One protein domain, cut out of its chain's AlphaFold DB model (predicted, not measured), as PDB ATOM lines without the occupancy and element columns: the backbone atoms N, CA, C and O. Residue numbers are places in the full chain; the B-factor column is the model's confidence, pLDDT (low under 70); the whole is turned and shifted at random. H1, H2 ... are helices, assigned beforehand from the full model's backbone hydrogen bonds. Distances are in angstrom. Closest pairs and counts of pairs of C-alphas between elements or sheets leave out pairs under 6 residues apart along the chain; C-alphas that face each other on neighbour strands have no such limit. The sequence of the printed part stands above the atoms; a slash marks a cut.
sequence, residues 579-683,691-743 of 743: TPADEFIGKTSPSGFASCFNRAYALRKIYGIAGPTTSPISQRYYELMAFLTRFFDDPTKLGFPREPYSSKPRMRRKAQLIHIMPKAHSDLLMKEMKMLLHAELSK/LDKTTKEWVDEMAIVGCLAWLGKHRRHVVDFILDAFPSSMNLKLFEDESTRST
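AT A GLANCE: This is residues 579 to 683 and 691 to 743 of the 743 residues of an uncharacterized protein of Suillus luteus UH-Slu-Lm8-n1 (UniProt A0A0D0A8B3). One long helix, H5, runs through the middle, and H2, H3 and H4 pack round it, with H2 and H4 crossing it. H6 turns back from the end of H5, while H1 and H7, the two helices farthest from the middle, lie toward opposite ends of the long axis. The printed part has 158 residues with seven named helices, H1 to H7 in order, and no named strand; the class is all helix. It is compact, with a radius of gyration of the C-alphas of 16.0 A and spans of 47 by 33 by 28 A.

IN THESE COORDINATES: H1 is residues 580 to 586, 9.8 A long, from C-alpha 580 at (1.757, 6.812, 24.603). H2 is residues 596 to 609, 19.6 A, and H3 residues 616 to 633, 25.6 A. H4 is residues 663 to 681, 25.3 A. H5, residues 693 to 714, is 31.3 A long and begins at (-3.631, 30.901, 18.760). H6 is residues 716 to 724, 12.3 A. H7, residues 736 to 740, 9.1 A, ends at (15.949, 15.290, -13.144).

HOW THE PARTS SIT: H5 is the hub and touches four helices; the packing is mostly crossed, helices touching at tilts that are not shallow. H2 touches H5 about perpendicular, 78 degrees, with C-alphas 600 and 702 closest at 4.5 A. H3 touches H5 at 37 degrees, only just steep, the same way; C-alphas 625 and 703 are closest, 5.5 A. H4 touches H5 with residues 670 to 674 alone, at 87 degrees; C-alphas 673 and 704 are closest, 6.7 A. H6 touches H5 residues 708 to 712 alone, at a steep tilt of 59 degrees, opposite ways; C-alphas 711 and 719 are closest, 6.2 A. H1 and H2 are close but not clearly touching, C-alphas 585 and 607 being closest at 6.8 A. H7 touches no helix. Every O i to N i+4 pair is within hydrogen-bond range in H1, H2, H3 and H6; the counts are 14 of 15 in H4, 17 of 18 in H5 and 0 of 1 in H7, where 0 of 2 O i to N i+3 pairs are.

THE WHOLE: The C-alphas farthest apart, Thr 579 and Thr 743, are 50.8 A apart. Residues 684 to 690 are not printed, with 17.8 A between C-alphas 683 and 691. The links H3 to H4 and H6 to H7 are long. Mean pLDDT of the printed part is 83.6; residues 638, 640 to 648, 682 to 683 and 738 to 743 are under 70.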
ATOM      1  N   THR A 579      -2.461   8.758  26.178       87.38
ATOM      2  CA  THR A 579      -1.932   7.633  25.400       87.38
ATOM      3  C   THR A 579      -0.415   7.788  25.217       87.38
ATOM      4  O   THR A 579       0.087   8.912  25.269       87.38
ATOM      5  N   PRO A 580       0.336   6.705  24.944       83.50
ATOM      6  CA  PRO A 580       1.757   6.812  24.603       83.50
ATOM      7  C   PRO A 580       2.034   7.812  23.467       83.50
ATOM      8  O   PRO A 580       3.026   8.536  23.493       83.50
ATOM      9  N   ALA A 581       1.105   7.906  22.510       83.81
ATOM     10  CA  ALA A 581       1.111   8.905  21.450       83.81
ATOM     11  C   ALA A 581       1.044  10.342  21.989       83.81
ATOM     12  O   ALA A 581       1.782  11.210  21.533       83.81
ATOM     13  N   ASP A 582       0.174  10.596  22.972       87.56
ATOM     14  CA  ASP A 582       0.012  11.915  23.591       87.56
ATOM     15  C   ASP A 582       1.266  12.332  24.364       87.56
ATOM     16  O   ASP A 582       1.656  13.498  24.315       87.56
ATOM     17  N   GLU A 583       1.915  11.390  25.051       85.44
ATOM     18  CA  GLU A 583       3.173  11.651  25.755       85.44
ATOM     19  C   GLU A 583       4.311  11.958  24.774       85.44
ATOM     20  O   GLU A 583       5.074  12.902  24.983       85.44
ATOM     21  N   PHE A 584       4.401  11.193  23.682       81.31
ATOM     22  CA  PHE A 584       5.378  11.425  22.621       81.31
ATOM     23  C   PHE A 584       5.207  12.816  21.997       81.31
ATOM     24  O   PHE A 584       6.169  13.575  21.888       81.31
ATOM     25  N   ILE A 585       3.962  13.180  21.684       83.25
ATOM     26  CA  ILE A 585       3.580  14.505  21.190       83.25
ATOM     27  C   ILE A 585       3.938  15.615  22.195       83.25
ATOM     28  O   ILE A 585       4.393  16.686  21.803       83.25
ATOM     29  N   GLY A 586       3.749  15.382  23.495       81.06
ATOM     30  CA  GLY A 586       4.010  16.386  24.530       81.06
ATOM     31  C   GLY A 586       5.489  16.756  24.706       81.06
ATOM     32  O   GLY A 586       5.784  17.831  25.222       81.06
ATOM     33  N   LYS A 587       6.423  15.894  24.279       82.00
ATOM     34  CA  LYS A 587       7.875  16.097  24.457       82.00
ATOM     35  C   LYS A 587       8.530  16.908  23.340       82.00
ATOM     36  O   LYS A 587       9.680  17.323  23.479       82.00
ATOM     37  N   THR A 588       7.844  17.130  22.223       78.12
ATOM     38  CA  THR A 588       8.450  17.779  21.057       78.12
ATOM     39  C   THR A 588       8.394  19.297  21.183       78.12
ATOM     40  O   THR A 588       7.332  19.897  21.041       78.12
ATOM     41  N   SER A 589       9.550  19.922  21.440       78.56
ATOM     42  CA  SER A 589       9.684  21.382  21.417       78.56
ATOM     43  C   SER A 589       9.750  21.890  19.969       78.56
ATOM     44  O   SER A 589      10.610  21.443  19.210       78.56
ATOM     45  N   PRO A 590       8.903  22.850  19.565       76.88
ATOM     46  CA  PRO A 590       8.890  23.410  18.214       76.88
ATOM     47  C   PRO A 590       9.964  24.492  17.969       76.88
ATOM     48  O   PRO A 590       9.869  25.247  16.998       76.88
ATOM     49  N   SER A 591      10.972  24.613  18.839       81.06
ATOM     50  CA  SER A 591      12.065  25.585  18.709       81.06
ATOM     51  C   SER A 591      13.203  25.077  17.809       81.06
ATOM     52  O   SER A 591      13.426  23.879  17.680       81.06
ATOM     53  N   GLY A 592      13.943  25.999  17.178       86.12
ATOM     54  CA  GLY A 592      15.183  25.679  16.449       86.12
ATOM     55  C   GLY A 592      15.042  25.331  14.961       86.12
ATOM     56  O   GLY A 592      16.030  24.959  14.335       86.12
ATOM     57  N   PHE A 593      13.857  25.469  14.359       91.25
ATOM     58  CA  PHE A 593      13.670  25.224  12.924       91.25
ATOM     59  C   PHE A 593      14.041  26.441  12.066       91.25
ATOM     60  O   PHE A 593      13.690  27.574  12.390       91.25
ATOM     61  N   ALA A 594      14.686  26.193  10.923       91.38
ATOM     62  CA  ALA A 594      15.124  27.238   9.991       91.38
ATOM     63  C   ALA A 594      13.969  27.994   9.295       91.38
ATOM     64  O   ALA A 594      14.166  29.103   8.796       91.38
ATOM     65  N   SER A 595      12.770  27.405   9.242       94.56
ATOM     66  CA  SER A 595      11.577  27.986   8.618       94.56
ATOM     67  C   SER A 595      10.288  27.369   9.184       94.56
ATOM     68  O   SER A 595      10.324  26.320   9.837       94.56
ATOM     69  N   CYS A 596       9.135  28.007   8.940       94.06
ATOM     70  CA  CYS A 596       7.828  27.473   9.342       94.06
ATOM     71  C   CYS A 596       7.478  26.177   8.590       94.06
ATOM     72  O   CYS A 596       6.923  25.264   9.196       94.06
ATOM     73  N   PHE A 597       7.895  26.036   7.328       95.50
ATOM     74  CA  PHE A 597       7.784  24.792   6.568       95.50
ATOM     75  C   PHE A 597       8.576  23.661   7.220       95.50
ATOM     76  O   PHE A 597       8.013  22.597   7.449       95.50
ATOM     77  N   ASN A 598       9.839  23.888   7.598       94.06
ATOM     78  CA  ASN A 598      10.658  22.844   8.225       94.06
ATOM     79  C   ASN A 598      10.059  22.393   9.566       94.06
ATOM     80  O   ASN A 598      10.004  21.196   9.852       94.06
ATOM     81  N   ARG A 599       9.551  23.344  10.365       94.44
ATOM     82  CA  ARG A 599       8.813  23.048  11.601       94.44
ATOM     83  C   ARG A 599       7.568  22.211  11.310       94.44
ATOM     84  O   ARG A 599       7.386  21.156  11.907       94.44
ATOM     85  N   ALA A 600       6.725  22.660  10.386       94.44
ATOM     86  CA  ALA A 600       5.486  21.983  10.025       94.44
ATOM     87  C   ALA A 600       5.726  20.591   9.431       94.44
ATOM     88  O   ALA A 600       4.976  19.666   9.728       94.44
ATOM     89  N   TYR A 601       6.793  20.418   8.653       92.75
ATOM     90  CA  TYR A 601       7.226  19.135   8.113       92.75
ATOM     91  C   TYR A 601       7.617  18.159   9.227       92.75
ATOM     92  O   TYR A 601       7.129  17.026   9.262       92.75
ATOM     93  N   ALA A 602       8.449  18.606  10.172       90.50
ATOM     94  CA  ALA A 602       8.867  17.795  11.311       90.50
ATOM     95  C   ALA A 602       7.681  17.431  12.217       90.50
ATOM     96  O   ALA A 602       7.480  16.257  12.532       90.50
ATOM     97  N   LEU A 603       6.847  18.413  12.576       90.88
ATOM     98  CA  LEU A 603       5.652  18.186  13.389       90.88
ATOM     99  C   LEU A 603       4.648  17.286  12.662       90.88
ATOM    100  O   LEU A 603       4.138  16.343  13.252       90.88
ATOM    101  N   ARG A 604       4.415  17.466  11.359       90.62
ATOM    102  CA  ARG A 604       3.597  16.531  10.575       90.62
ATOM    103  C   ARG A 604       4.105  15.099  10.719       90.62
ATOM    104  O   ARG A 604       3.291  14.199  10.891       90.62
ATOM    105  N   LYS A 605       5.418  14.871  10.628       85.94
ATOM    106  CA  LYS A 605       5.996  13.531  10.776       85.94
ATOM    107  C   LYS A 605       5.708  12.972  12.172       85.94
ATOM    108  O   LYS A 605       5.266  11.844  12.291       85.94
ATOM    109  N   ILE A 606       5.857  13.774  13.220       85.81
ATOM    110  CA  ILE A 606       5.552  13.358  14.598       85.81
ATOM    111  C   ILE A 606       4.062  13.008  14.759       85.81
ATOM    112  O   ILE A 606       3.719  11.910  15.187       85.81
ATOM    113  N   TYR A 607       3.160  13.907  14.371       84.69
ATOM    114  CA  TYR A 607       1.721  13.785  14.638       84.69
ATOM    115  C   TYR A 607       0.996  12.862  13.645       84.69
ATOM    116  O   TYR A 607       0.011  12.211  13.996       84.69
ATOM    117  N   GLY A 608       1.506  12.763  12.417       78.44
ATOM    118  CA  GLY A 608       1.057  11.812  11.400       78.44
ATOM    119  C   GLY A 608       1.467  10.368  11.707       78.44
ATOM    120  O   GLY A 608       0.833   9.441  11.211       78.44
ATOM    121  N   ILE A 609       2.493  10.171  12.544       72.19
ATOM    122  CA  ILE A 609       2.998   8.850  12.947       72.19
ATOM    123  C   ILE A 609       2.573   8.485  14.375       72.19
ATOM    124  O   ILE A 609       2.637   7.322  14.740       72.19
ATOM    125  N   ALA A 610       2.072   9.425  15.181       70.25
ATOM    126  CA  ALA A 610       1.796   9.185  16.600       70.25
ATOM    127  C   ALA A 610       0.788   8.046  16.877       70.25
ATOM    128  O   ALA A 610       0.749   7.521  17.986       70.25
ATOM    129  N   GLY A 611      -0.013   7.622  15.894       80.94
ATOM    130  CA  GLY A 611      -1.001   6.561  16.079       80.94
ATOM    131  C   GLY A 611      -2.217   7.025  16.881       80.94
ATOM    132  O   GLY A 611      -2.625   8.184  16.753       80.94
ATOM    133  N   PRO A 612      -2.850   6.141  17.672       84.62
ATOM    134  CA  PRO A 612      -4.023   6.491  18.463       84.62
ATOM    135  C   PRO A 612      -3.714   7.528  19.540       84.62
ATOM    136  O   PRO A 612      -3.009   7.238  20.503       84.62
ATOM    137  N   THR A 613      -4.279   8.724  19.383       88.94
ATOM    138  CA  THR A 613      -4.009   9.911  20.203       88.94
ATOM    139  C   THR A 613      -5.311  10.557  20.670       88.94
ATOM    140  O   THR A 613      -6.319  10.570  19.958       88.94
ATOM    141  N   THR A 614      -5.287  11.113  21.881       91.62
ATOM    142  CA  THR A 614      -6.351  11.968  22.424       91.62
ATOM    143  C   THR A 614      -6.016  13.455  22.325       91.62
ATOM    144  O   THR A 614      -6.863  14.291  22.640       91.62
ATOM    145  N   SER A 615      -4.824  13.801  21.830       91.44
ATOM    146  CA  SER A 615      -4.354  15.174  21.664       91.44
ATOM    147  C   SER A 615      -5.306  16.010  20.793       91.44
ATOM    148  O   SER A 615      -5.573  15.642  19.642       91.44
ATOM    149  N   PRO A 616      -5.798  17.163  21.289       90.88
ATOM    150  CA  PRO A 616      -6.602  18.092  20.494       90.88
ATOM    151  C   PRO A 616      -5.876  18.593  19.238       90.88
ATOM    152  O   PRO A 616      -6.511  18.840  18.215       90.88
ATOM    153  N   ILE A 617      -4.544  18.689  19.302       90.94
ATOM    154  CA  ILE A 617      -3.678  19.106  18.193       90.94
ATOM    155  C   ILE A 617      -3.764  18.084  17.055       90.94
ATOM    156  O   ILE A 617      -4.075  18.439  15.921       90.94
ATOM    157  N   SER A 618      -3.572  16.799  17.372       90.69
ATOM    158  CA  SER A 618      -3.695  15.704  16.406       90.69
ATOM    159  C   SER A 618      -5.098  15.626  15.819       90.69
ATOM    160  O   SER A 618      -5.251  15.489  14.610       90.69
ATOM    161  N   GLN A 619      -6.132  15.744  16.659       91.00
ATOM    162  CA  GLN A 619      -7.519  15.705  16.195       91.00
ATOM    163  C   GLN A 619      -7.792  16.794  15.158       91.00
ATOM    164  O   GLN A 619      -8.318  16.488  14.088       91.00
ATOM    165  N   ARG A 620      -7.378  18.037  15.443       91.12
ATOM    166  CA  ARG A 620      -7.547  19.153  14.509       91.12
ATOM    167  C   ARG A 620      -6.703  18.980  13.247       91.12
ATOM    168  O   ARG A 620      -7.187  19.273  12.159       91.12
ATOM    169  N   TYR A 621      -5.480  18.460  13.370       92.62
ATOM    170  CA  TYR A 621      -4.624  18.148  12.224       92.62
ATOM    171  C   TYR A 621      -5.296  17.158  11.260       92.62
ATOM    172  O   TYR A 621      -5.447  17.462  10.078       92.62
ATOM    173  N   TYR A 622      -5.753  16.004  11.758       92.56
ATOM    174  CA  TYR A 622      -6.412  14.996  10.923       92.56
ATOM    175  C   TYR A 622      -7.752  15.489  10.355       92.56
ATOM    176  O   TYR A 622      -8.095  15.154   9.223       92.56
ATOM    177  N   GLU A 623      -8.502  16.300  11.110       91.81
ATOM    178  CA  GLU A 623      -9.753  16.912  10.647       91.81
ATOM    179  C   GLU A 623      -9.505  17.835   9.448       91.81
ATOM    180  O   GLU A 623     -10.142  17.674   8.403       91.81
ATOM    181  N   LEU A 624      -8.532  18.746   9.567       90.88
ATOM    182  CA  LEU A 624      -8.133  19.638   8.479       90.88
ATOM    183  C   LEU A 624      -7.598  18.854   7.285       90.88
ATOM    184  O   LEU A 624      -7.983  19.124   6.155       90.88
ATOM    185  N   MET A 625      -6.761  17.847   7.512       91.56
ATOM    186  CA  MET A 625      -6.248  17.010   6.433       91.56
ATOM    187  C   MET A 625      -7.363  16.263   5.687       91.56
ATOM    188  O   MET A 625      -7.364  16.220   4.456       91.56
ATOM    189  N   ALA A 626      -8.341  15.698   6.402       90.50
ATOM    190  CA  ALA A 626      -9.496  15.041   5.791       90.50
ATOM    191  C   ALA A 626     -10.372  16.033   5.007       90.50
ATOM    192  O   ALA A 626     -10.910  15.690   3.952       90.50
ATOM    193  N   PHE A 627     -10.512  17.266   5.500       90.94
ATOM    194  CA  PHE A 627     -11.189  18.340   4.778       90.94
ATOM    195  C   PHE A 627     -10.437  18.707   3.493       90.94
ATOM    196  O   PHE A 627     -11.034  18.713   2.418       90.94
ATOM    197  N   LEU A 628      -9.128  18.951   3.587       89.12
ATOM    198  CA  LEU A 628      -8.313  19.422   2.471       89.12
ATOM    199  C   LEU A 628      -8.178  18.394   1.368       89.12
ATOM    200  O   LEU A 628      -8.400  18.714   0.208       89.12
ATOM    201  N   THR A 629      -7.887  17.146   1.718       88.88
ATOM    202  CA  THR A 629      -7.815  16.069   0.724       88.88
ATOM    203  C   THR A 629      -9.127  15.942  -0.045       88.88
ATOM    204  O   THR A 629      -9.095  15.875  -1.265       88.88
ATOM    205  N   ARG A 630     -10.287  16.028   0.619       88.38
ATOM    206  CA  ARG A 630     -11.600  16.038  -0.054       88.38
ATOM    207  C   ARG A 630     -11.853  17.294  -0.882       88.38
ATOM    208  O   ARG A 630     -12.476  17.195  -1.934       88.38
ATOM    209  N   PHE A 631     -11.434  18.460  -0.398       87.75
ATOM    210  CA  PHE A 631     -11.560  19.716  -1.131       87.75
ATOM    211  C   PHE A 631     -10.774  19.652  -2.442       87.75
ATOM    212  O   PHE A 631     -11.323  19.947  -3.497       87.75
ATOM    213  N   PHE A 632      -9.530  19.179  -2.380       86.62
ATOM    214  CA  PHE A 632      -8.662  19.087  -3.545       86.62
ATOM    215  C   PHE A 632      -8.927  17.876  -4.450       86.62
ATOM    216  O   PHE A 632      -8.477  17.854  -5.596       86.62
ATOM    217  N   ASP A 633      -9.642  16.863  -3.959       84.62
ATOM    218  CA  ASP A 633     -10.063  15.724  -4.777       84.62
ATOM    219  C   ASP A 633     -11.244  16.067  -5.703       84.62
ATOM    220  O   ASP A 633     -11.444  15.392  -6.716       84.62
ATOM    221  N   ASP A 634     -11.991  17.130  -5.383       83.81
ATOM    222  CA  ASP A 634     -13.145  17.613  -6.137       83.81
ATOM    223  C   ASP A 634     -12.759  18.776  -7.077       83.81
ATOM    224  O   ASP A 634     -12.659  19.930  -6.646       83.81
ATOM    225  N   PRO A 635     -12.574  18.519  -8.385       70.62
ATOM    226  CA  PRO A 635     -12.141  19.541  -9.335       70.62
ATOM    227  C   PRO A 635     -13.162  20.673  -9.519       70.62
ATOM    228  O   PRO A 635     -12.784  21.754  -9.966       70.62
ATOM    229  N   THR A 636     -14.438  20.462  -9.168       77.44
ATOM    230  CA  THR A 636     -15.486  21.484  -9.325       77.44
ATOM    231  C   THR A 636     -15.351  22.623  -8.317       77.44
ATOM    232  O   THR A 636     -15.762  23.747  -8.600       77.44
ATOM    233  N   LYS A 637     -14.731  22.360  -7.161       76.44
ATOM    234  CA  LYS A 637     -14.565  23.344  -6.081       76.44
ATOM    235  C   LYS A 637     -13.387  24.282  -6.280       76.44
ATOM    236  O   LYS A 637     -13.388  25.378  -5.737       76.44
ATOM    237  N   LEU A 638     -12.394  23.862  -7.057       69.50
ATOM    238  CA  LEU A 638     -11.154  24.615  -7.248       69.50
ATOM    239  C   LEU A 638     -11.261  25.705  -8.316       69.50
ATOM    240  O   LEU A 638     -10.331  26.489  -8.467       69.50
ATOM    241  N   GLY A 639     -12.373  25.758  -9.061       71.56
ATOM    242  CA  GLY A 639     -12.574  26.767 -10.101       71.56
ATOM    243  C   GLY A 639     -11.464  26.772 -11.155       71.56
ATOM    244  O   GLY A 639     -11.125  27.841 -11.657       71.56
ATOM    245  N   PHE A 640     -10.866  25.606 -11.452       65.06
ATOM    246  CA  PHE A 640      -9.723  25.508 -12.360       65.06
ATOM    247  C   PHE A 640     -10.013  26.227 -13.684       65.06
ATOM    248  O   PHE A 640     -10.999  25.896 -14.354       65.06
ATOM    249  N   PRO A 641      -9.156  27.174 -14.108       54.72
ATOM    250  CA  PRO A 641      -9.214  27.675 -15.465       54.72
ATOM    251  C   PRO A 641      -8.807  26.547 -16.429       54.72
ATOM    252  O   PRO A 641      -8.225  25.537 -16.029       54.72
ATOM    253  N   ARG A 642      -9.189  26.710 -17.699       61.94
ATOM    254  CA  ARG A 642      -8.968  25.790 -18.833       61.94
ATOM    255  C   ARG A 642      -7.538  25.208 -18.892       61.94
ATOM    256  O   ARG A 642      -6.637  25.717 -18.239       61.94
ATOM    257  N   GLU A 643      -7.358  24.150 -19.696       57.06
ATOM    258  CA  GLU A 643      -6.081  23.459 -19.987       57.06
ATOM    259  C   GLU A 643      -4.823  24.344 -19.841       57.06
ATOM    260  O   GLU A 643      -4.828  25.474 -20.332       57.06
ATOM    261  N   PRO A 644      -3.733  23.849 -19.208       64.88
ATOM    262  CA  PRO A 644      -3.328  22.434 -19.120       64.88
ATOM    263  C   PRO A 644      -3.657  21.695 -17.801       64.88
ATOM    264  O   PRO A 644      -3.454  20.478 -17.707       64.88
ATOM    265  N   TYR A 645      -4.180  22.384 -16.780       67.25
ATOM    266  CA  TYR A 645      -4.382  21.802 -15.437       67.25
ATOM    267  C   TYR A 645      -5.666  20.973 -15.291       67.25
ATOM    268  O   TYR A 645      -5.796  20.221 -14.330       67.25
ATOM    269  N   SER A 646      -6.576  21.030 -16.268       61.56
ATOM    270  CA  SER A 646      -7.792  20.200 -16.339       61.56
ATOM    271  C   SER A 646      -7.533  18.743 -16.756       61.56
ATOM    272  O   SER A 646      -8.474  17.974 -16.959       61.56
ATOM    273  N   SER A 647      -6.267  18.353 -16.936       62.50
ATOM    274  CA  SER A 647      -5.891  16.994 -17.327       62.50
ATOM    275  C   SER A 647      -6.171  15.966 -16.217       62.50
ATOM    276  O   SER A 647      -6.258  16.293 -15.034       62.50
ATOM    277  N   LYS A 648      -6.340  14.688 -16.602       67.62
ATOM    278  CA  LYS A 648      -6.599  13.585 -15.655       67.62
ATOM    279  C   LYS A 648      -5.539  13.557 -14.538       67.62
ATOM    280  O   LYS A 648      -4.362  13.792 -14.828       67.62
ATOM    281  N   PRO A 649      -5.916  13.216 -13.289       71.94
ATOM    282  CA  PRO A 649      -4.973  13.125 -12.180       71.94
ATOM    283  C   PRO A 649      -3.752  12.273 -12.537       71.94
ATOM    284  O   PRO A 649      -3.870  11.114 -12.928       71.94
ATOM    285  N   ARG A 650      -2.564  12.877 -12.414       75.12
ATOM    286  CA  ARG A 650      -1.274  12.209 -12.599       75.12
ATOM    287  C   ARG A 650      -0.783  11.720 -11.246       75.12
ATOM    288  O   ARG A 650      -0.309  12.526 -10.445       75.12
ATOM    289  N   MET A 651      -0.913  10.420 -11.004       77.69
ATOM    290  CA  MET A 651      -0.398   9.799  -9.790       77.69
ATOM    291  C   MET A 651       1.129   9.667  -9.882       77.69
ATOM    292  O   MET A 651       1.648   9.112 -10.851       77.69
ATOM    293  N   ARG A 652       1.856  10.167  -8.881       82.44
ATOM    294  CA  ARG A 652       3.305   9.995  -8.715       82.44
ATOM    295  C   ARG A 652       3.591   9.394  -7.348       82.44
ATOM    296  O   ARG A 652       3.875  10.109  -6.392       82.44
ATOM    297  N   ARG A 653       3.554   8.066  -7.274       74.31
ATOM    298  CA  ARG A 653       3.783   7.296  -6.038       74.31
ATOM    299  C   ARG A 653       5.079   7.670  -5.305       74.31
ATOM    300  O   ARG A 653       5.115   7.711  -4.085       74.31
ATOM    301  N   LYS A 654       6.127   8.035  -6.055       78.88
ATOM    302  CA  LYS A 654       7.456   8.378  -5.515       78.88
ATOM    303  C   LYS A 654       7.667   9.870  -5.213       78.88
ATOM    304  O   LYS A 654       8.782  10.253  -4.884       78.88
ATOM    305  N   ALA A 655       6.644  10.723  -5.328       81.50
ATOM    306  CA  ALA A 655       6.798  12.148  -5.034       81.50
ATOM    307  C   ALA A 655       7.068  12.366  -3.533       81.50
ATOM    308  O   ALA A 655       6.211  12.081  -2.689       81.50
ATOM    309  N   GLN A 656       8.249  12.893  -3.204       86.25
ATOM    310  CA  GLN A 656       8.655  13.230  -1.839       86.25
ATOM    311  C   GLN A 656       8.876  14.732  -1.714       86.25
ATOM    312  O   GLN A 656       9.565  15.331  -2.535       86.25
ATOM    313  N   LEU A 657       8.250  15.341  -0.704       88.81
ATOM    314  CA  LEU A 657       8.467  16.748  -0.380       88.81
ATOM    315  C   LEU A 657       9.891  16.951   0.133       88.81
ATOM    316  O   LEU A 657      10.337  16.173   0.977       88.81
ATOM    317  N   ILE A 658      10.527  18.048  -0.279       91.62
ATOM    318  CA  ILE A 658      11.827  18.451   0.263       91.62
ATOM    319  C   ILE A 658      11.767  18.597   1.790       91.62
ATOM    320  O   ILE A 658      10.791  19.100   2.346       91.62
ATOM    321  N   HIS A 659      12.826  18.179   2.478       88.62
ATOM    322  CA  HIS A 659      12.897  18.250   3.943       88.62
ATOM    323  C   HIS A 659      13.289  19.635   4.479       88.62
ATOM    324  O   HIS A 659      12.981  19.973   5.623       88.62
ATOM    325  N   ILE A 660      13.991  20.430   3.667       90.94
ATOM    326  CA  ILE A 660      14.538  21.732   4.056       90.94
ATOM    327  C   ILE A 660      14.149  22.759   3.002       90.94
ATOM    328  O   ILE A 660      14.580  22.675   1.857       90.94
ATOM    329  N   MET A 661      13.387  23.765   3.417       93.56
ATOM    330  CA  MET A 661      12.992  24.888   2.580       93.56
ATOM    331  C   MET A 661      13.581  26.196   3.123       93.56
ATOM    332  O   MET A 661      13.403  26.489   4.315       93.56
ATOM    333  N   PRO A 662      14.248  27.010   2.276       93.69
ATOM    334  CA  PRO A 662      14.706  28.341   2.659       93.69
ATOM    335  C   PRO A 662      13.565  29.188   3.224       93.69
ATOM    336  O   PRO A 662      12.436  29.128   2.737       93.69
ATOM    337  N   LYS A 663      13.864  30.021   4.226       94.19
ATOM    338  CA  LYS A 663      12.850  30.814   4.936       94.19
ATOM    339  C   LYS A 663      11.985  31.668   4.000       94.19
ATOM    340  O   LYS A 663      10.769  31.627   4.115       94.19
ATOM    341  N   ALA A 664      12.590  32.357   3.031       92.88
ATOM    342  CA  ALA A 664      11.852  33.195   2.080       92.88
ATOM    343  C   ALA A 664      10.828  32.401   1.244       92.88
ATOM    344  O   ALA A 664       9.703  32.852   1.048       92.88
ATOM    345  N   HIS A 665      11.202  31.201   0.791       93.44
ATOM    346  CA  HIS A 665      10.323  30.306   0.032       93.44
ATOM    347  C   HIS A 665       9.207  29.748   0.917       93.44
ATOM    348  O   HIS A 665       8.043  29.731   0.526       93.44
ATOM    349  N   SER A 666       9.567  29.350   2.138       95.00
ATOM    350  CA  SER A 666       8.638  28.852   3.147       95.00
ATOM    351  C   SER A 666       7.573  29.884   3.511       95.00
ATOM    352  O   SER A 666       6.393  29.546   3.549       95.00
ATOM    353  N   ASP A 667       7.972  31.126   3.786       92.56
ATOM    354  CA  ASP A 667       7.056  32.187   4.209       92.56
ATOM    355  C   ASP A 667       6.050  32.522   3.098       92.56
ATOM    356  O   ASP A 667       4.857  32.668   3.372       92.56
ATOM    357  N   LEU A 668       6.504  32.570   1.840       91.19
ATOM    358  CA  LEU A 668       5.621  32.798   0.698       91.19
ATOM    359  C   LEU A 668       4.675  31.613   0.467       91.19
ATOM    360  O   LEU A 668       3.468  31.816   0.378       91.19
ATOM    361  N   LEU A 669       5.193  30.378   0.447       93.25
ATOM    362  CA  LEU A 669       4.376  29.175   0.259       93.25
ATOM    363  C   LEU A 669       3.292  29.052   1.331       93.25
ATOM    364  O   LEU A 669       2.127  28.809   1.021       93.25
ATOM    365  N   MET A 670       3.662  29.255   2.596       93.81
ATOM    366  CA  MET A 670       2.714  29.203   3.704       93.81
ATOM    367  C   MET A 670       1.687  30.326   3.627       93.81
ATOM    368  O   MET A 670       0.526  30.083   3.942       93.81
ATOM    369  N   LYS A 671       2.071  31.535   3.203       92.50
ATOM    370  CA  LYS A 671       1.131  32.643   3.009       92.50
ATOM    371  C   LYS A 671       0.084  32.303   1.945       92.50
ATOM    372  O   LYS A 671      -1.103  32.410   2.241       92.50
ATOM    373  N   GLU A 672       0.505  31.853   0.764       89.62
ATOM    374  CA  GLU A 672      -0.410  31.492  -0.331       89.62
ATOM    375  C   GLU A 672      -1.345  30.348   0.071       89.62
ATOM    376  O   GLU A 672      -2.568  30.455  -0.041       89.62
ATOM    377  N   MET A 673      -0.792  29.288   0.664       90.38
ATOM    378  CA  MET A 673      -1.593  28.165   1.144       90.38
ATOM    379  C   MET A 673      -2.558  28.581   2.258       90.38
ATOM    380  O   MET A 673      -3.709  28.154   2.248       90.38
ATOM    381  N   LYS A 674      -2.148  29.448   3.195       90.69
ATOM    382  CA  LYS A 674      -3.045  29.983   4.233       90.69
ATOM    383  C   LYS A 674      -4.155  30.843   3.637       90.69
ATOM    384  O   LYS A 674      -5.269  30.775   4.139       90.69
ATOM    385  N   MET A 675      -3.903  31.622   2.584       87.44
ATOM    386  CA  MET A 675      -4.962  32.382   1.907       87.44
ATOM    387  C   MET A 675      -5.995  31.448   1.266       87.44
ATOM    388  O   MET A 675      -7.193  31.641   1.478       87.44
ATOM    389  N   LEU A 676      -5.538  30.391   0.583       82.00
ATOM    390  CA  LEU A 676      -6.414  29.346   0.038       82.00
ATOM    391  C   LEU A 676      -7.222  28.651   1.146       82.00
ATOM    392  O   LEU A 676      -8.429  28.462   1.013       82.00
ATOM    393  N   LEU A 677      -6.579  28.329   2.274       79.81
ATOM    394  CA  LEU A 677      -7.249  27.755   3.438       79.81
ATOM    395  C   LEU A 677      -8.274  28.701   4.055       79.81
ATOM    396  O   LEU A 677      -9.377  28.273   4.376       79.81
ATOM    397  N   HIS A 678      -7.926  29.970   4.257       81.81
ATOM    398  CA  HIS A 678      -8.798  30.940   4.909       81.81
ATOM    399  C   HIS A 678     -10.048  31.224   4.081       81.81
ATOM    400  O   HIS A 678     -11.113  31.374   4.677       81.81
ATOM    401  N   ALA A 679      -9.962  31.232   2.748       76.69
ATOM    402  CA  ALA A 679     -11.139  31.381   1.894       76.69
ATOM    403  C   ALA A 679     -12.198  30.299   2.185       76.69
ATOM    404  O   ALA A 679     -13.391  30.593   2.242       76.69
ATOM    405  N   GLU A 680     -11.760  29.073   2.482       73.25
ATOM    406  CA  GLU A 680     -12.650  27.929   2.703       73.25
ATOM    407  C   GLU A 680     -12.994  27.675   4.180       73.25
ATOM    408  O   GLU A 680     -14.127  27.315   4.508       73.25
ATOM    409  N   LEU A 681     -12.043  27.902   5.093       70.00
ATOM    410  CA  LEU A 681     -12.189  27.683   6.539       70.00
ATOM    411  C   LEU A 681     -12.874  28.846   7.272       70.00
ATOM    412  O   LEU A 681     -13.200  28.705   8.448       70.00
ATOM    413  N   SER A 682     -13.109  29.990   6.617       66.75
ATOM    414  CA  SER A 682     -13.807  31.137   7.231       66.75
ATOM    415  C   SER A 682     -15.299  30.894   7.489       66.75
ATOM    416  O   SER A 682     -15.970  31.746   8.070       66.75
ATOM    417  N   LYS A 683     -15.837  29.730   7.108       64.25
ATOM    418  CA  LYS A 683     -17.182  29.319   7.516       64.25
ATOM    419  C   LYS A 683     -17.141  28.980   9.014       64.25
ATOM    420  O   LYS A 683     -16.392  28.083   9.396       64.25
ATOM    421  N   LEU A 691      -7.814  25.264  21.425       87.38
ATOM    422  CA  LEU A 691      -6.397  25.496  21.142       87.38
ATOM    423  C   LEU A 691      -6.069  26.988  21.245       87.38
ATOM    424  O   LEU A 691      -6.828  27.828  20.755       87.38
ATOM    425  N   ASP A 692      -4.926  27.316  21.844       92.00
ATOM    426  CA  ASP A 692      -4.397  28.673  21.789       92.00
ATOM    427  C   ASP A 692      -4.013  29.049  20.346       92.00
ATOM    428  O   ASP A 692      -3.844  28.195  19.467       92.00
ATOM    429  N   LYS A 693      -3.887  30.354  20.097       90.75
ATOM    430  CA  LYS A 693      -3.631  30.901  18.760       90.75
ATOM    431  C   LYS A 693      -2.368  30.312  18.120       90.75
ATOM    432  O   LYS A 693      -2.402  29.956  16.947       90.75
ATOM    433  N   THR A 694      -1.290  30.176  18.887       90.94
ATOM    434  CA  THR A 694       0.005  29.697  18.392       90.94
ATOM    435  C   THR A 694      -0.080  28.230  17.988       90.94
ATOM    436  O   THR A 694       0.342  27.855  16.895       90.94
ATOM    437  N   THR A 695      -0.693  27.395  18.830       90.31
ATOM    438  CA  THR A 695      -0.882  25.974  18.516       90.31
ATOM    439  C   THR A 695      -1.783  25.780  17.299       90.31
ATOM    440  O   THR A 695      -1.520  24.913  16.466       90.31
ATOM    441  N   LYS A 696      -2.827  26.606  17.153       90.38
ATOM    442  CA  LYS A 696      -3.683  26.586  15.962       90.38
ATOM    443  C   LYS A 696      -2.880  26.882  14.692       90.38
ATOM    444  O   LYS A 696      -3.003  26.141  13.723       90.38
ATOM    445  N   GLU A 697      -2.026  27.903  14.721       91.31
ATOM    446  CA  GLU A 697      -1.162  28.246  13.586       91.31
ATOM    447  C   GLU A 697      -0.234  27.087  13.197       91.31
ATOM    448  O   GLU A 697      -0.074  26.809  12.010       91.31
ATOM    449  N   TRP A 698       0.332  26.359  14.168       92.62
ATOM    450  CA  TRP A 698       1.154  25.179  13.875       92.62
ATOM    451  C   TRP A 698       0.355  24.054  13.226       92.62
ATOM    452  O   TRP A 698       0.830  23.444  12.270       92.62
ATOM    453  N   VAL A 699      -0.856  23.787  13.718       92.25
ATOM    454  CA  VAL A 699      -1.727  22.750  13.152       92.25
ATOM    455  C   VAL A 699      -2.120  23.081  11.716       92.25
ATOM    456  O   VAL A 699      -2.080  22.195  10.859       92.25
ATOM    457  N   ASP A 700      -2.444  24.345  11.440       92.25
ATOM    458  CA  ASP A 700      -2.765  24.807  10.091       92.25
ATOM    459  C   ASP A 700      -1.555  24.609   9.156       92.25
ATOM    460  O   ASP A 700      -1.689  24.044   8.072       92.25
ATOM    461  N   GLU A 701      -0.345  24.972   9.595       94.75
ATOM    462  CA  GLU A 701       0.887  24.757   8.821       94.75
ATOM    463  C   GLU A 701       1.194  23.268   8.591       94.75
ATOM    464  O   GLU A 701       1.566  22.872   7.483       94.75
ATOM    465  N   MET A 702       1.007  22.414   9.602       93.88
ATOM    466  CA  MET A 702       1.161  20.961   9.467       93.88
ATOM    467  C   MET A 702       0.185  20.392   8.434       93.88
ATOM    468  O   MET A 702       0.574  19.560   7.610       93.88
ATOM    469  N   ALA A 703      -1.076  20.834   8.475       92.94
ATOM    470  CA  ALA A 703      -2.108  20.424   7.530       92.94
ATOM    471  C   ALA A 703      -1.778  20.887   6.104       92.94
ATOM    472  O   ALA A 703      -1.936  20.105   5.168       92.94
ATOM    473  N   ILE A 704      -1.225  22.093   5.927       93.69
ATOM    474  CA  ILE A 704      -0.717  22.567   4.628       93.69
ATOM    475  C   ILE A 704       0.357  21.619   4.095       93.69
ATOM    476  O   ILE A 704       0.228  21.113   2.981       93.69
ATOM    477  N   VAL A 705       1.399  21.339   4.882       94.56
ATOM    478  CA  VAL A 705       2.497  20.462   4.438       94.56
ATOM    479  C   VAL A 705       1.985  19.053   4.144       94.56
ATOM    480  O   VAL A 705       2.385  18.435   3.157       94.56
ATOM    481  N   GLY A 706       1.063  18.540   4.959       91.94
ATOM    482  CA  GLY A 706       0.440  17.244   4.709       91.94
ATOM    483  C   GLY A 706      -0.376  17.218   3.425       91.94
ATOM    484  O   GLY A 706      -0.269  16.259   2.660       91.94
ATOM    485  N   CYS A 707      -1.131  18.279   3.160       92.12
ATOM    486  CA  CYS A 707      -1.900  18.437   1.940       92.12
ATOM    487  C   CYS A 707      -0.985  18.508   0.714       92.12
ATOM    488  O   CYS A 707      -1.235  17.806  -0.257       92.12
ATOM    489  N   LEU A 708       0.108  19.274   0.764       92.88
ATOM    490  CA  LEU A 708       1.085  19.348  -0.327       92.88
ATOM    491  C   LEU A 708       1.721  17.981  -0.618       92.88
ATOM    492  O   LEU A 708       1.854  17.601  -1.781       92.88
ATOM    493  N   ALA A 709       2.043  17.205   0.422       91.06
ATOM    494  CA  ALA A 709       2.563  15.847   0.258       91.06
ATOM    495  C   ALA A 709       1.551  14.931  -0.447       91.06
ATOM    496  O   ALA A 709       1.919  14.158  -1.330       91.06
ATOM    497  N   TRP A 710       0.276  15.026  -0.063       90.69
ATOM    498  CA  TRP A 710      -0.806  14.267  -0.688       90.69
ATOM    499  C   TRP A 710      -1.043  14.708  -2.140       90.69
ATOM    500  O   TRP A 710      -1.107  13.873  -3.042       90.69
ATOM    501  N   LEU A 711      -1.094  16.017  -2.391       90.75
ATOM    502  CA  LEU A 711      -1.272  16.592  -3.721       90.75
ATOM    503  C   LEU A 711      -0.146  16.176  -4.669       90.75
ATOM    504  O   LEU A 711      -0.423  15.772  -5.792       90.75
ATOM    505  N   GLY A 712       1.110  16.189  -4.223       89.81
ATOM    506  CA  GLY A 712       2.234  15.741  -5.046       89.81
ATOM    507  C   GLY A 712       2.078  14.318  -5.570       89.81
ATOM    508  O   GLY A 712       2.429  14.037  -6.716       89.81
ATOM    509  N   LYS A 713       1.494  13.439  -4.748       85.12
ATOM    510  CA  LYS A 713       1.300  12.022  -5.069       85.12
ATOM    511  C   LYS A 713       0.056  11.763  -5.895       85.12
ATOM    512  O   LYS A 713       0.118  10.992  -6.845       85.12
ATOM    513  N   HIS A 714      -1.067  12.383  -5.550       86.19
ATOM    514  CA  HIS A 714      -2.364  12.040  -6.142       86.19
ATOM    515  C   HIS A 714      -2.847  13.060  -7.178       86.19
ATOM    516  O   HIS A 714      -3.618  12.729  -8.078       86.19
ATOM    517  N   ARG A 715      -2.406  14.312  -7.060       87.62
ATOM    518  CA  ARG A 715      -2.968  15.475  -7.753       87.62
ATOM    519  C   ARG A 715      -1.869  16.452  -8.188       87.62
ATOM    520  O   ARG A 715      -1.988  17.656  -7.999       87.62
ATOM    521  N   ARG A 716      -0.797  15.943  -8.808       87.69
ATOM    522  CA  ARG A 716       0.402  16.741  -9.130       87.69
ATOM    523  C   ARG A 716       0.117  18.012  -9.944       87.69
ATOM    524  O   ARG A 716       0.694  19.050  -9.660       87.69
ATOM    525  N   HIS A 717      -0.827  17.943 -10.880       85.56
ATOM    526  CA  HIS A 717      -1.309  19.086 -11.668       85.56
ATOM    527  C   HIS A 717      -1.816  20.254 -10.808       85.56
ATOM    528  O   HIS A 717      -1.650  21.406 -11.187       85.56
ATOM    529  N   VAL A 718      -2.408  19.968  -9.645       86.88
ATOM    530  CA  VAL A 718      -2.861  20.988  -8.690       86.88
ATOM    531  C   VAL A 718      -1.672  21.648  -8.008       86.88
ATOM    532  O   VAL A 718      -1.685  22.852  -7.789       86.88
ATOM    533  N   VAL A 719      -0.631  20.872  -7.693       88.62
ATOM    534  CA  VAL A 719       0.611  21.438  -7.158       88.62
ATOM    535  C   VAL A 719       1.263  22.341  -8.191       88.62
ATOM    536  O   VAL A 719       1.639  23.450  -7.847       88.62
ATOM    537  N   ASP A 720       1.348  21.896  -9.443       86.25
ATOM    538  CA  ASP A 720       1.924  22.697 -10.522       86.25
ATOM    539  C   ASP A 720       1.138  24.017 -10.688       86.25
ATOM    540  O   ASP A 720       1.743  25.080 -10.680       86.25
ATOM    541  N   PHE A 721      -0.202  23.975 -10.665       85.56
ATOM    542  CA  PHE A 721      -1.047  25.180 -10.660       85.56
ATOM    543  C   PHE A 721      -0.757  26.122  -9.478       85.56
ATOM    544  O   PHE A 721      -0.672  27.334  -9.660       85.56
ATOM    545  N   ILE A 722      -0.597  25.573  -8.268       85.56
ATOM    546  CA  ILE A 722      -0.230  26.366  -7.088       85.56
ATOM    547  C   ILE A 722       1.143  27.007  -7.305       85.56
ATOM    548  O   ILE A 722       1.292  28.194  -7.042       85.56
ATOM    549  N   LEU A 723       2.128  26.249  -7.796       86.12
ATOM    550  CA  LEU A 723       3.497  26.719  -8.027       86.12
ATOM    551  C   LEU A 723       3.584  27.770  -9.144       86.12
ATOM    552  O   LEU A 723       4.399  28.682  -9.042       86.12
ATOM    553  N   ASP A 724       2.719  27.705 -10.154       85.69
ATOM    554  CA  ASP A 724       2.678  28.678 -11.252       85.69
ATOM    555  C   ASP A 724       2.142  30.055 -10.824       85.69
ATOM    556  O   ASP A 724       2.378  31.053 -11.504       85.69
ATOM    557  N   ALA A 725       1.478  30.147  -9.666       83.19
ATOM    558  CA  ALA A 725       1.115  31.428  -9.061       83.19
ATOM    559  C   ALA A 725       2.322  32.163  -8.433       83.19
ATOM    560  O   ALA A 725       2.210  33.338  -8.076       83.19
ATOM    561  N   PHE A 726       3.475  31.499  -8.286       84.38
ATOM    562  CA  PHE A 726       4.675  32.087  -7.692       84.38
ATOM    563  C   PHE A 726       5.512  32.833  -8.746       84.38
ATOM    564  O   PHE A 726       5.572  32.422  -9.905       84.38
ATOM    565  N   PRO A 727       6.228  33.914  -8.369       86.56
ATOM    566  CA  PRO A 727       7.123  34.613  -9.287       86.56
ATOM    567  C   PRO A 727       8.182  33.672  -9.880       86.56
ATOM    568  O   PRO A 727       8.904  33.000  -9.141       86.56
ATOM    569  N   SER A 728       8.349  33.677 -11.207       82.31
ATOM    570  CA  SER A 728       9.288  32.784 -11.914       82.31
ATOM    571  C   SER A 728      10.747  32.938 -11.461       82.31
ATOM    572  O   SER A 728      11.548  32.018 -11.604       82.31
ATOM    573  N   SER A 729      11.100  34.085 -10.872       79.94
ATOM    574  CA  SER A 729      12.426  34.365 -10.315       79.94
ATOM    575  C   SER A 729      12.773  33.548  -9.064       79.94
ATOM    576  O   SER A 729      13.947  33.488  -8.704       79.94
ATOM    577  N   MET A 730      11.798  32.915  -8.398       79.31
ATOM    578  CA  MET A 730      12.030  32.179  -7.147       79.31
ATOM    579  C   MET A 730      12.540  30.743  -7.343       79.31
ATOM    580  O   MET A 730      13.108  30.184  -6.408       79.31
ATOM    581  N   ASN A 731      12.352  30.141  -8.526       83.44
ATOM    582  CA  ASN A 731      12.737  28.751  -8.829       83.44
ATOM    583  C   ASN A 731      12.406  27.771  -7.678       83.44
ATOM    584  O   ASN A 731      13.271  27.054  -7.162       83.44
ATOM    585  N   LEU A 732      11.153  27.815  -7.209       86.31
ATOM    586  CA  LEU A 732      10.700  27.049  -6.053       86.31
ATOM    587  C   LEU A 732      10.642  25.558  -6.400       86.31
ATOM    588  O   LEU A 732       9.792  25.131  -7.175       86.31
ATOM    589  N   LYS A 733      11.522  24.770  -5.782       87.69
ATOM    590  CA  LYS A 733      11.453  23.305  -5.815       87.69
ATOM    591  C   LYS A 733      10.704  22.811  -4.593       87.69
ATOM    592  O   LYS A 733      11.045  23.202  -3.477       87.69
ATOM    593  N   LEU A 734       9.698  21.971  -4.797       89.06
ATOM    594  CA  LEU A 734       8.874  21.442  -3.709       89.06
ATOM    595  C   LEU A 734       9.088  19.939  -3.502       89.06
ATOM    596  O   LEU A 734       8.881  19.448  -2.392       89.06
ATOM    597  N   PHE A 735       9.557  19.227  -4.530       89.62
ATOM    598  CA  PHE A 735       9.774  17.784  -4.475       89.62
ATOM    599  C   PHE A 735      11.182  17.392  -4.921       89.62
ATOM    600  O   PHE A 735      11.786  18.033  -5.779       89.62
ATOM    601  N   GLU A 736      11.715  16.323  -4.336       84.88
ATOM    602  CA  GLU A 736      13.097  15.877  -4.565       84.88
ATOM    603  C   GLU A 736      13.333  15.345  -5.995       84.88
ATOM    604  O   GLU A 736      14.422  15.500  -6.557       84.88
ATOM    605  N   ASP A 737      12.289  14.796  -6.629       76.69
ATOM    606  CA  ASP A 737      12.320  14.241  -7.990       76.69
ATOM    607  C   ASP A 737      12.399  15.314  -9.095       76.69
ATOM    608  O   ASP A 737      12.721  15.007 -10.246       76.69
ATOM    609  N   GLU A 738      12.179  16.588  -8.760       68.44
ATOM    610  CA  GLU A 738      12.250  17.724  -9.692       68.44
ATOM    611  C   GLU A 738      13.677  18.016 -10.189       68.44
ATOM    612  O   GLU A 738      13.869  18.782 -11.134       68.44
ATOM    613  N   SER A 739      14.690  17.378  -9.598       51.62
ATOM    614  CA  SER A 739      16.105  17.516  -9.960       51.62
ATOM    615  C   SER A 739      16.507  16.843 -11.284       51.62
ATOM    616  O   SER A 739      17.604  17.097 -11.772       51.62
ATOM    617  N   THR A 740      15.630  16.054 -11.915       48.88
ATOM    618  CA  THR A 740      15.949  15.290 -13.144       48.88
ATOM    619  C   THR A 740      15.442  15.909 -14.454       48.88
ATOM    620  O   THR A 740      15.628  15.324 -15.516       48.88
ATOM    621  N   ARG A 741      14.807  17.093 -14.425       40.88
ATOM    622  CA  ARG A 741      14.196  17.721 -15.619       40.88
ATOM    623  C   ARG A 741      15.012  18.819 -16.306       40.88
ATOM    624  O   ARG A 741      14.492  19.462 -17.212       40.88
ATOM    625  N   SER A 742      16.270  19.029 -15.928       33.59
ATOM    626  CA  SER A 742      17.170  19.937 -16.648       33.59
ATOM    627  C   SER A 742      18.182  19.159 -17.496       33.59
ATOM    628  O   SER A 742      19.347  19.064 -17.115       33.59
ATOM    629  N   THR A 743      17.712  18.616 -18.619       32.47
ATOM    630  CA  THR A 743      18.492  18.332 -19.841       32.47
ATOM    631  C   THR A 743      17.554  18.323 -21.029       32.47
ATOM    632  O   THR A 743      16.520  17.623 -20.925       32.47
TER     633      THR A 743